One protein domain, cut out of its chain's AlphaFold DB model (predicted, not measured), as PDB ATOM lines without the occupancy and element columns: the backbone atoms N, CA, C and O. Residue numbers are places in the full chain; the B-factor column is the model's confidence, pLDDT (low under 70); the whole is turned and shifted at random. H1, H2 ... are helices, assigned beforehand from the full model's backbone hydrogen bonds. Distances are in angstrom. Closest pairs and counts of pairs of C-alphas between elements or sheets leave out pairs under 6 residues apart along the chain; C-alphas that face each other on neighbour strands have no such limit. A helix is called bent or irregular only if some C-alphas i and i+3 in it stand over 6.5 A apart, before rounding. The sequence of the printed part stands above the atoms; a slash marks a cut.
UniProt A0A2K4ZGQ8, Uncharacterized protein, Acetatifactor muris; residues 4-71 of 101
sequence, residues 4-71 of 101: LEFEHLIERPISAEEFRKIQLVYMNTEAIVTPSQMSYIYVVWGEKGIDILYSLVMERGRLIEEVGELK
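What this domain is: This is residues 4 to 71 of the 101 residues of an uncharacterized protein of Acetatifactor muris (UniProt A0A2K4ZGQ8). A small body of crossed helices has one long helical arm sticking out of it: residues 62 to 71, the last part of H3. H3 is sharply bent into H3a and H3b, which fold back at a corner; H2 crosses the first half of H3b, and the short H1 packs on H3a. The printed part has 68 residues with three named helices, in the order H1, H2, H3, and no named strand; its class is all helix. It is only just loose, close to compact, with a radius of gyration of the C-alphas of 13.5 A, and it spans 46 by 21 by 19 A, the arm making much of the length.

How they stand to each other: H1, residues 4 to 9, and H2, residues 16 to 28, are near each other, with 5 pairs of C-alphas within 10 A. H3, residues 35 to 71, was assigned as one helix by its hydrogen bonds but is bent: C-alphas 44 and 47 are 9.5 A apart. Its arms are H3a, residues 35 to 44, and H3b, residues 47 to 71. H1 touches H3a, the closest C-alphas being those of Leu 9 and Ser 39, 6.2 A apart, at a steep tilt of 59 degrees, the same way. H1 and H3b are apart. H2 only just touches H3a, through its residues 22 to 26 alone, with 3 pairs of C-alphas within 8 A; the closest are those of Tyr 26 and Met 38, 6.7 A apart. These two stand at a steep tilt of 60 degrees, opposite ways. H2 touches residues 47 to 57 of H3b, the closest C-alphas being those of Val 25 and Tyr 54, 5.6 A apart, at a steep tilt of 54 degrees, the same way. H3a and H3b only just touch, only at the corner, with 3 pairs of C-alphas within 8 A; the closest are those of Tyr 42 and Ile 50, 6.7 A apart. They stand at a steep tilt of 59 degrees, opposite ways. In H1, H2, H3a and H3b every O i to N i+4 pair is within hydrogen-bond range.

Where its parts are: H1 begins at C-alpha 4 (369.404, 153.928, 265.874) and measures 8.7 A from first to last C-alpha. H2 measures 18.3 A, H3a 14.2 A and H3b 36.2 A. H3b begins at C-alpha 47 (367.944, 144.698, 251.308) and ends at C-alpha 71 (377.354, 171.780, 229.253).

The domain as a whole: The two C-alphas farthest apart are those of Glu 11 and Lys 71, 46.3 A. Without residues 62 to 71, which stand free, the body spans 31 by 21 by 18 A. The printed part has no cut, and the links H1 to H2 and H2 to H3 are short. The mean pLDDT of the printed part is 96.7, and no printed residue is under 70.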
ATOM      1  N   LEU A   4     370.181 154.399 264.731       96.69
ATOM      2  CA  LEU A   4     369.404 153.928 265.874       96.69
ATOM      3  C   LEU A   4     367.899 154.176 265.684       96.69
ATOM      4  O   LEU A   4     367.097 153.289 265.954       96.69
ATOM      5  N   GLU A   5     367.517 155.354 265.176       95.75
ATOM      6  CA  GLU A   5     366.121 155.649 264.814       95.75
ATOM      7  C   GLU A   5     365.585 154.640 263.794       95.75
ATOM      8  O   GLU A   5     364.468 154.152 263.934       95.75
ATOM      9  N   PHE A   6     366.379 154.317 262.773       96.56
ATOM     10  CA  PHE A   6     365.962 153.385 261.735       96.56
ATOM     11  C   PHE A   6     365.865 151.947 262.251       96.56
ATOM     12  O   PHE A   6     364.857 151.298 262.000       96.56
ATOM     13  N   GLU A   7     366.856 151.474 263.012       97.38
ATOM     14  CA  GLU A   7     366.852 150.152 263.660       97.38
ATOM     15  C   GLU A   7     365.652 149.976 264.596       97.38
ATOM     16  O   GLU A   7     365.062 148.898 264.636       97.38
ATOM     17  N   HIS A   8     365.244 151.039 265.296       96.81
ATOM     18  CA  HIS A   8     364.032 151.034 266.110       96.81
ATOM     19  C   HIS A   8     362.762 150.866 265.262       96.81
ATOM     20  O   HIS A   8     361.880 150.106 265.641       96.81
ATOM     21  N   LEU A   9     362.681 151.516 264.096       96.62
ATOM     22  CA  LEU A   9     361.527 151.414 263.189       96.62
ATOM     23  C   LEU A   9     361.380 150.042 262.518       96.62
ATOM     24  O   LEU A   9     360.274 149.681 262.126       96.62
ATOM     25  N   ILE A  10     362.480 149.315 262.325       96.56
ATOM     26  CA  ILE A  10     362.491 147.983 261.692       96.56
ATOM     27  C   ILE A  10     362.639 146.845 262.712       96.56
ATOM     28  O   ILE A  10     362.719 145.684 262.315       96.56
ATOM     29  N   GLU A  11     362.732 147.190 264.000       95.81
ATOM     30  CA  GLU A  11     362.895 146.287 265.146       95.81
ATOM     31  C   GLU A  11     364.063 145.291 265.014       95.81
ATOM     32  O   GLU A  11     364.026 144.178 265.543       95.81
ATOM     33  N   ARG A  12     365.132 145.675 264.306       94.88
ATOM     34  CA  ARG A  12     366.321 144.829 264.123       94.88
ATOM     35  C   ARG A  12     367.586 145.643 263.854       94.88
ATOM     36  O   ARG A  12     367.498 146.726 263.272       94.88
ATOM     37  N   PRO A  13     368.770 145.116 264.215       96.44
ATOM     38  CA  PRO A  13     370.032 145.742 263.853       96.44
ATOM     39  C   PRO A  13     370.312 145.603 262.352       96.44
ATOM     40  O   PRO A  13     369.926 144.613 261.728       96.44
ATOM     41  N   ILE A  14     371.045 146.565 261.792       95.75
ATOM     42  CA  ILE A  14     371.546 146.530 260.408       95.75
ATOM     43  C   ILE A  14     373.030 146.874 260.347       95.75
ATOM     44  O   ILE A  14     373.602 147.493 261.253       95.75
ATOM     45  N   SER A  15     373.691 146.482 259.261       96.25
ATOM     46  CA  SER A  15     375.103 146.815 259.078       96.25
ATOM     47  C   SER A  15     375.296 148.315 258.802       96.25
ATOM     48  O   SER A  15     374.379 149.036 258.407       96.25
ATOM     49  N   ALA A  16     376.510 148.824 259.034       96.25
ATOM     50  CA  ALA A  16     376.833 150.215 258.701       96.25
ATOM     51  C   ALA A  16     376.791 150.476 257.182       96.25
ATOM     52  O   ALA A  16     376.432 151.572 256.756       96.25
ATOM     53  N   GLU A  17     377.148 149.473 256.380       95.88
ATOM     54  CA  GLU A  17     377.104 149.539 254.919       95.88
ATOM     55  C   GLU A  17     375.666 149.620 254.406       95.88
ATOM     56  O   GLU A  17     375.321 150.510 253.630       95.88
ATOM     57  N   GLU A  18     374.804 148.741 254.906       96.50
ATOM     58  CA  GLU A  18     373.387 148.716 254.562       96.50
ATOM     59  C   GLU A  18     372.701 150.026 254.959       96.50
ATOM     60  O   GLU A  18     372.029 150.658 254.140       96.50
ATOM     61  N   PHE A  19     372.966 150.521 256.173       97.62
ATOM     62  CA  PHE A  19     372.436 151.812 256.603       97.62
ATOM     63  C   PHE A  19     372.913 152.973 255.721       97.62
ATOM     64  O   PHE A  19     372.143 153.892 255.446       97.62
ATOM     65  N   ARG A  20     374.158 152.935 255.228       97.31
ATOM     66  CA  ARG A  20     374.673 153.955 254.305       97.31
ATOM     67  C   ARG A  20     373.886 153.970 252.993       97.31
ATOM     68  O   ARG A  20     373.531 155.052 252.528       97.31
ATOM     69  N   LYS A  21     373.582 152.803 252.412       97.75
ATOM     70  CA  LYS A  21     372.741 152.710 251.203       97.75
ATOM     71  C   LYS A  21     371.344 153.274 251.463       97.75
ATOM     72  O   LYS A  21     370.861 154.095 250.687       97.75
ATOM     73  N   ILE A  22     370.740 152.909 252.594       97.62
ATOM     74  CA  ILE A  22     369.418 153.392 253.024       97.62
ATOM     75  C   ILE A  22     369.406 154.915 253.168       97.62
ATOM     76  O   ILE A  22     368.514 155.573 252.638       97.62
ATOM     77  N   GLN A  23     370.404 155.489 253.843       97.25
ATOM     78  CA  GLN A  23     370.519 156.940 253.984       97.25
ATOM     79  C   GLN A  23     370.665 157.634 252.635       97.25
ATOM     80  O   GLN A  23     370.004 158.645 252.405       97.25
ATOM     81  N   LEU A  24     371.496 157.098 251.740       97.19
ATOM     82  CA  LEU A  24     371.674 157.680 250.415       97.19
ATOM     83  C   LEU A  24     370.368 157.662 249.629       97.19
ATOM     84  O   LEU A  24     370.005 158.701 249.091       97.19
ATOM     85  N   VAL A  25     369.627 156.551 249.632       97.56
ATOM     86  CA  VAL A  25     368.297 156.473 249.008       97.56
ATOM     87  C   VAL A  25     367.336 157.491 249.620       97.56
ATOM     88  O   VAL A  25     366.716 158.256 248.881       97.56
ATOM     89  N   TYR A  26     367.262 157.554 250.949       97.31
ATOM     90  CA  TYR A  26     366.366 158.457 251.670       97.31
ATOM     91  C   TYR A  26     366.640 159.935 251.361       97.31
ATOM     92  O   TYR A  26     365.722 160.694 251.080       97.31
ATOM     93  N   MET A  27     367.909 160.346 251.342       96.31
ATOM     94  CA  MET A  27     368.299 161.734 251.060       96.31
ATOM     95  C   MET A  27     368.107 162.140 249.596       96.31
ATOM     96  O   MET A  27     368.123 163.326 249.283       96.31
ATOM     97  N   ASN A  28     367.983 161.166 248.695       96.75
ATOM     98  CA  ASN A  28     368.012 161.393 247.257       96.75
ATOM     99  C   ASN A  28     366.692 161.068 246.561       96.75
ATOM    100  O   ASN A  28     366.631 161.216 245.341       96.75
ATOM    101  N   THR A  29     365.651 160.649 247.276       95.38
ATOM    102  CA  THR A  29     364.380 160.233 246.671       95.38
ATOM    103  C   THR A  29     363.242 161.104 247.178       95.38
ATOM    104  O   THR A  29     362.750 160.899 248.279       95.38
ATOM    105  N   GLU A  30     362.773 162.040 246.353       94.38
ATOM    106  CA  GLU A  30     361.712 162.991 246.728       94.38
ATOM    107  C   GLU A  30     360.386 162.314 247.108       94.38
ATOM    108  O   GLU A  30     359.631 162.833 247.924       94.38
ATOM    109  N   ALA A  31     360.114 161.126 246.556       94.69
ATOM    110  CA  ALA A  31     358.927 160.342 246.888       94.69
ATOM    111  C   ALA A  31     358.965 159.743 248.311       94.69
ATOM    112  O   ALA A  31     357.927 159.323 248.825       94.69
ATOM    113  N   ILE A  32     360.139 159.688 248.947       95.06
ATOM    114  CA  ILE A  32     360.328 159.159 250.300       95.06
ATOM    115  C   ILE A  32     360.590 160.342 251.231       95.06
ATOM    116  O   ILE A  32     361.700 160.853 251.323       95.06
ATOM    117  N   VAL A  33     359.549 160.782 251.930       95.06
ATOM    118  CA  VAL A  33     359.567 162.040 252.693       95.06
ATOM    119  C   VAL A  33     359.836 161.805 254.180       95.06
ATOM    120  O   VAL A  33     360.311 162.697 254.880       95.06
ATOM    121  N   THR A  34     359.530 160.607 254.682       96.00
ATOM    122  CA  THR A  34     359.606 160.289 256.112       96.00
ATOM    123  C   THR A  34     360.422 159.027 256.397       96.00
ATOM    124  O   THR A  34     360.423 158.096 255.583       96.00
ATOM    125  N   PRO A  35     361.056 158.928 257.583       95.56
ATOM    126  CA  PRO A  35     361.753 157.715 258.009       95.56
ATOM    127  C   PRO A  35     360.854 156.474 258.001       95.56
ATOM    128  O   PRO A  35     361.302 155.404 257.603       95.56
ATOM    129  N   SER A  36     359.578 156.625 258.373       96.12
ATOM    130  CA  SER A  36     358.607 155.525 258.399       96.12
ATOM    131  C   SER A  36     358.281 154.977 257.006       96.12
ATOM    132  O   SER A  36     358.069 153.779 256.854       96.12
ATOM    133  N   GLN A  37     358.272 155.817 255.964       96.25
ATOM    134  CA  GLN A  37     358.128 155.331 254.585       96.25
ATOM    135  C   GLN A  37     359.362 154.535 254.159       96.25
ATOM    136  O   GLN A  37     359.233 153.473 253.553       96.25
ATOM    137  N   MET A  38     360.556 155.024 254.508       96.88
ATOM    138  CA  MET A  38     361.805 154.330 254.200       96.88
ATOM    139  C   MET A  38     361.899 152.980 254.922       96.88
ATOM    140  O   MET A  38     362.295 151.983 254.318       96.88
ATOM    141  N   SER A  39     361.511 152.928 256.200       96.50
ATOM    142  CA  SER A  39     361.506 151.684 256.974       96.50
ATOM    143  C   SER A  39     360.469 150.702 256.440       96.50
ATOM    144  O   SER A  39     360.775 149.522 256.315       96.50
ATOM    145  N   TYR A  40     359.286 151.173 256.037       96.31
ATOM    146  CA  TYR A  40     358.277 150.332 255.397       96.31
ATOM    147  C   TYR A  40     358.798 149.701 254.100       96.31
ATOM    148  O   TYR A  40     358.703 148.488 253.930       96.31
ATOM    149  N   ILE A  41     359.418 150.494 253.218       95.19
ATOM    150  CA  ILE A  41     360.046 149.989 251.986       95.19
ATOM    151  C   ILE A  41     361.074 148.905 252.313       95.19
ATOM    152  O   ILE A  41     361.070 147.838 251.704       95.19
ATOM    153  N   TYR A  42     361.928 149.158 253.302       96.56
ATOM    154  CA  TYR A  42     362.941 148.204 253.729       96.56
ATOM    155  C   TYR A  42     362.345 146.909 254.297       96.56
ATOM    156  O   TYR A  42     362.812 145.824 253.971       96.56
ATOM    157  N   VAL A  43     361.297 146.996 255.117       96.62
ATOM    158  CA  VAL A  43     360.627 145.823 255.700       96.62
ATOM    159  C   VAL A  43     359.928 144.993 254.622       96.62
ATOM    160  O   VAL A  43     359.981 143.766 254.669       96.62
ATOM    161  N   VAL A  44     359.302 145.639 253.634       96.19
ATOM    162  CA  VAL A  44     358.523 144.954 252.590       96.19
ATOM    163  C   VAL A  44     359.407 144.408 251.467       96.19
ATOM    164  O   VAL A  44     359.165 143.302 250.989       96.19
ATOM    165  N   TRP A  45     360.420 145.155 251.019       95.38
ATOM    166  CA  TRP A  45     361.270 144.772 249.878       95.38
ATOM    167  C   TRP A  45     362.633 144.204 250.286       95.38
ATOM    168  O   TRP A  45     363.340 143.629 249.453       95.38
ATOM    169  N   GLY A  46     363.006 144.339 251.558       94.19
ATOM    170  CA  GLY A  46     364.292 143.900 252.082       94.19
ATOM    171  C   GLY A  46     365.479 144.669 251.503       94.19
ATOM    172  O   GLY A  46     365.344 145.666 250.790       94.19
ATOM    173  N   GLU A  47     366.671 144.146 251.780       93.75
ATOM    174  CA  GLU A  47     367.944 144.698 251.308       93.75
ATOM    175  C   GLU A  47     367.999 144.812 249.776       93.75
ATOM    176  O   GLU A  47     368.401 145.843 249.247       93.75
ATOM    177  N   LYS A  48     367.482 143.808 249.050       94.50
ATOM    178  CA  LYS A  48     367.447 143.821 247.577       94.50
ATOM    179  C   LYS A  48     366.666 145.008 247.010       94.50
ATOM    180  O   LYS A  48     367.066 145.569 245.993       94.50
ATOM    181  N   GLY A  49     365.562 145.398 247.651       95.19
ATOM    182  CA  GLY A  49     364.809 146.585 247.252       95.19
ATOM    183  C   GLY A  49     365.629 147.863 247.415       95.19
ATOM    184  O   GLY A  49     365.620 148.726 246.538       95.19
ATOM    185  N   ILE A  50     366.393 147.955 248.505       96.81
ATOM    186  CA  ILE A  50     367.304 149.077 248.733       96.81
ATOM    187  C   ILE A  50     368.436 149.086 247.720       96.81
ATOM    188  O   ILE A  50     368.749 150.155 247.212       96.81
ATOM    189  N   ASP A  51     369.022 147.938 247.392       97.44
ATOM    190  CA  ASP A  51     370.094 147.855 246.399       97.44
ATOM    191  C   ASP A  51     369.643 148.365 245.027       97.44
ATOM    192  O   ASP A  51     370.379 149.105 244.371       97.44
ATOM    193  N   ILE A  52     368.411 148.045 244.618       97.00
ATOM    194  CA  ILE A  52     367.823 148.565 243.378       97.00
ATOM    195  C   ILE A  52     367.689 150.088 243.452       97.00
ATOM    196  O   ILE A  52     368.198 150.790 242.577       97.00
ATOM    197  N   LEU A  53     367.061 150.624 244.502       96.88
ATOM    198  CA  LEU A  53     366.896 152.075 244.657       96.88
ATOM    199  C   LEU A  53     368.246 152.798 244.735       96.88
ATOM    200  O   LEU A  53     368.435 153.850 244.126       96.88
ATOM    201  N   TYR A  54     369.204 152.213 245.446       97.94
ATOM    202  CA  TYR A  54     370.560 152.720 245.560       97.94
ATOM    203  C   TYR A  54     371.246 152.765 244.192       97.94
ATOM    204  O   TYR A  54     371.832 153.788 243.843       97.94
ATOM    205  N   SER A  55     371.111 151.715 243.376       98.06
ATOM    206  CA  SER A  55     371.681 151.687 242.024       98.06
ATOM    207  C   SER A  55     371.158 152.828 241.143       98.06
ATOM    208  O   SER A  55     371.958 153.478 240.467       98.06
ATOM    209  N   LEU A  56     369.863 153.151 241.241       97.50
ATOM    210  CA  LEU A  56     369.233 154.259 240.518       97.50
ATOM    211  C   LEU A  56     369.728 155.624 241.014       97.50
ATOM    212  O   LEU A  56     369.983 156.523 240.214       97.50
ATOM    213  N   VAL A  57     369.914 155.789 242.329       97.50
ATOM    214  CA  VAL A  57     370.510 157.009 242.903       97.50
ATOM    215  C   VAL A  57     371.936 157.212 242.388       97.50
ATOM    216  O   VAL A  57     372.299 158.326 242.006       97.50
ATOM    217  N   MET A  58     372.732 156.142 242.326       97.69
ATOM    218  CA  MET A  58     374.098 156.200 241.805       97.69
ATOM    219  C   MET A  58     374.130 156.484 240.300       97.69
ATOM    220  O   MET A  58     374.967 157.258 239.838       97.69
ATOM    221  N   GLU A  59     373.222 155.886 239.528       98.06
ATOM    222  CA  GLU A  59     373.077 156.156 238.096       98.06
ATOM    223  C   GLU A  59     372.701 157.609 237.826       98.06
ATOM    224  O   GLU A  59     373.349 158.267 237.012       98.06
ATOM    225  N   ARG A  60     371.738 158.157 238.574       97.31
ATOM    226  CA  ARG A  60     371.391 159.576 238.484       97.31
ATOM    227  C   ARG A  60     372.593 160.475 238.766       97.31
ATOM    228  O   ARG A  60     372.766 161.474 238.075       97.31
ATOM    229  N   GLY A  61     373.417 160.132 239.759       97.00
ATOM    230  CA  GLY A  61     374.659 160.853 240.049       97.00
ATOM    231  C   GLY A  61     375.583 160.932 238.832       97.00
ATOM    232  O   GLY A  61     375.996 162.026 238.454       97.00
ATOM    233  N   ARG A  62     375.812 159.799 238.154       98.00
ATOM    234  CA  ARG A  62     376.623 159.744 236.923       98.00
ATOM    235  C   ARG A  62     376.027 160.579 235.789       98.00
ATOM    236  O   ARG A  62     376.747 161.327 235.141       98.00
ATOM    237  N   LEU A  63     374.709 160.512 235.590       98.38
ATOM    238  CA  LEU A  63     374.030 161.315 234.567       98.38
ATOM    239  C   LEU A  63     374.160 162.824 234.831       98.38
ATOM    240  O   LEU A  63     374.290 163.609 233.894       98.38
ATOM    241  N   ILE A  64     374.141 163.254 236.096       98.00
ATOM    242  CA  ILE A  64     374.363 164.664 236.456       98.00
ATOM    243  C   ILE A  64     375.782 165.107 236.076       98.00
ATOM    244  O   ILE A  64     375.946 166.206 235.539       98.00
ATOM    245  N   GLU A  65     376.788 164.271 236.337       98.25
ATOM    246  CA  GLU A  65     378.183 164.543 235.969       98.25
ATOM    247  C   GLU A  65     378.346 164.656 234.448       98.25
ATOM    248  O   GLU A  65     378.876 165.660 233.966       98.25
ATOM    249  N   GLU A  66     377.791 163.703 233.696       98.31
ATOM    250  CA  GLU A  66     377.815 163.687 232.228       98.31
ATOM    251  C   GLU A  66     377.134 164.931 231.633       98.31
ATOM    252  O   GLU A  66     377.685 165.620 230.773       98.31
ATOM    253  N   VAL A  67     375.962 165.314 232.150       98.50
ATOM    254  CA  VAL A  67     375.293 166.563 231.749       98.50
ATOM    255  C   VAL A  67     376.156 167.787 232.073       98.50
ATOM    256  O   VAL A  67     376.150 168.770 231.324       98.50
ATOM    257  N   GLY A  68     376.889 167.760 233.187       98.44
ATOM    258  CA  GLY A  68     377.848 168.799 233.553       98.44
ATOM    259  C   GLY A  68     378.977 168.939 232.530       98.44
ATOM    260  O   GLY A  68     379.310 170.060 232.137       98.44
ATOM    261  N   GLU A  69     379.525 167.822 232.059       98.31
ATOM    262  CA  GLU A  69     380.546 167.770 231.008       98.31
ATOM    263  C   GLU A  69     380.030 168.306 229.676       98.31
ATOM    264  O   GLU A  69     380.597 169.266 229.146       98.31
ATOM    265  N   LEU A  70     378.886 167.808 229.211       98.56
ATOM    266  CA  LEU A  70     378.263 168.257 227.964       98.56
ATOM    267  C   LEU A  70     377.967 169.764 227.969       98.56
ATOM    268  O   LEU A  70     378.135 170.450 226.958       98.56
ATOM    269  N   LYS A  71     377.557 170.327 229.113       98.50
ATOM    270  CA  LYS A  71     377.354 171.780 229.253       98.50
ATOM    271  C   LYS A  71     378.654 172.573 229.104       98.50
ATOM    272  O   LYS A  71     378.615 173.670 228.536       98.50
TER     273      LYS A  71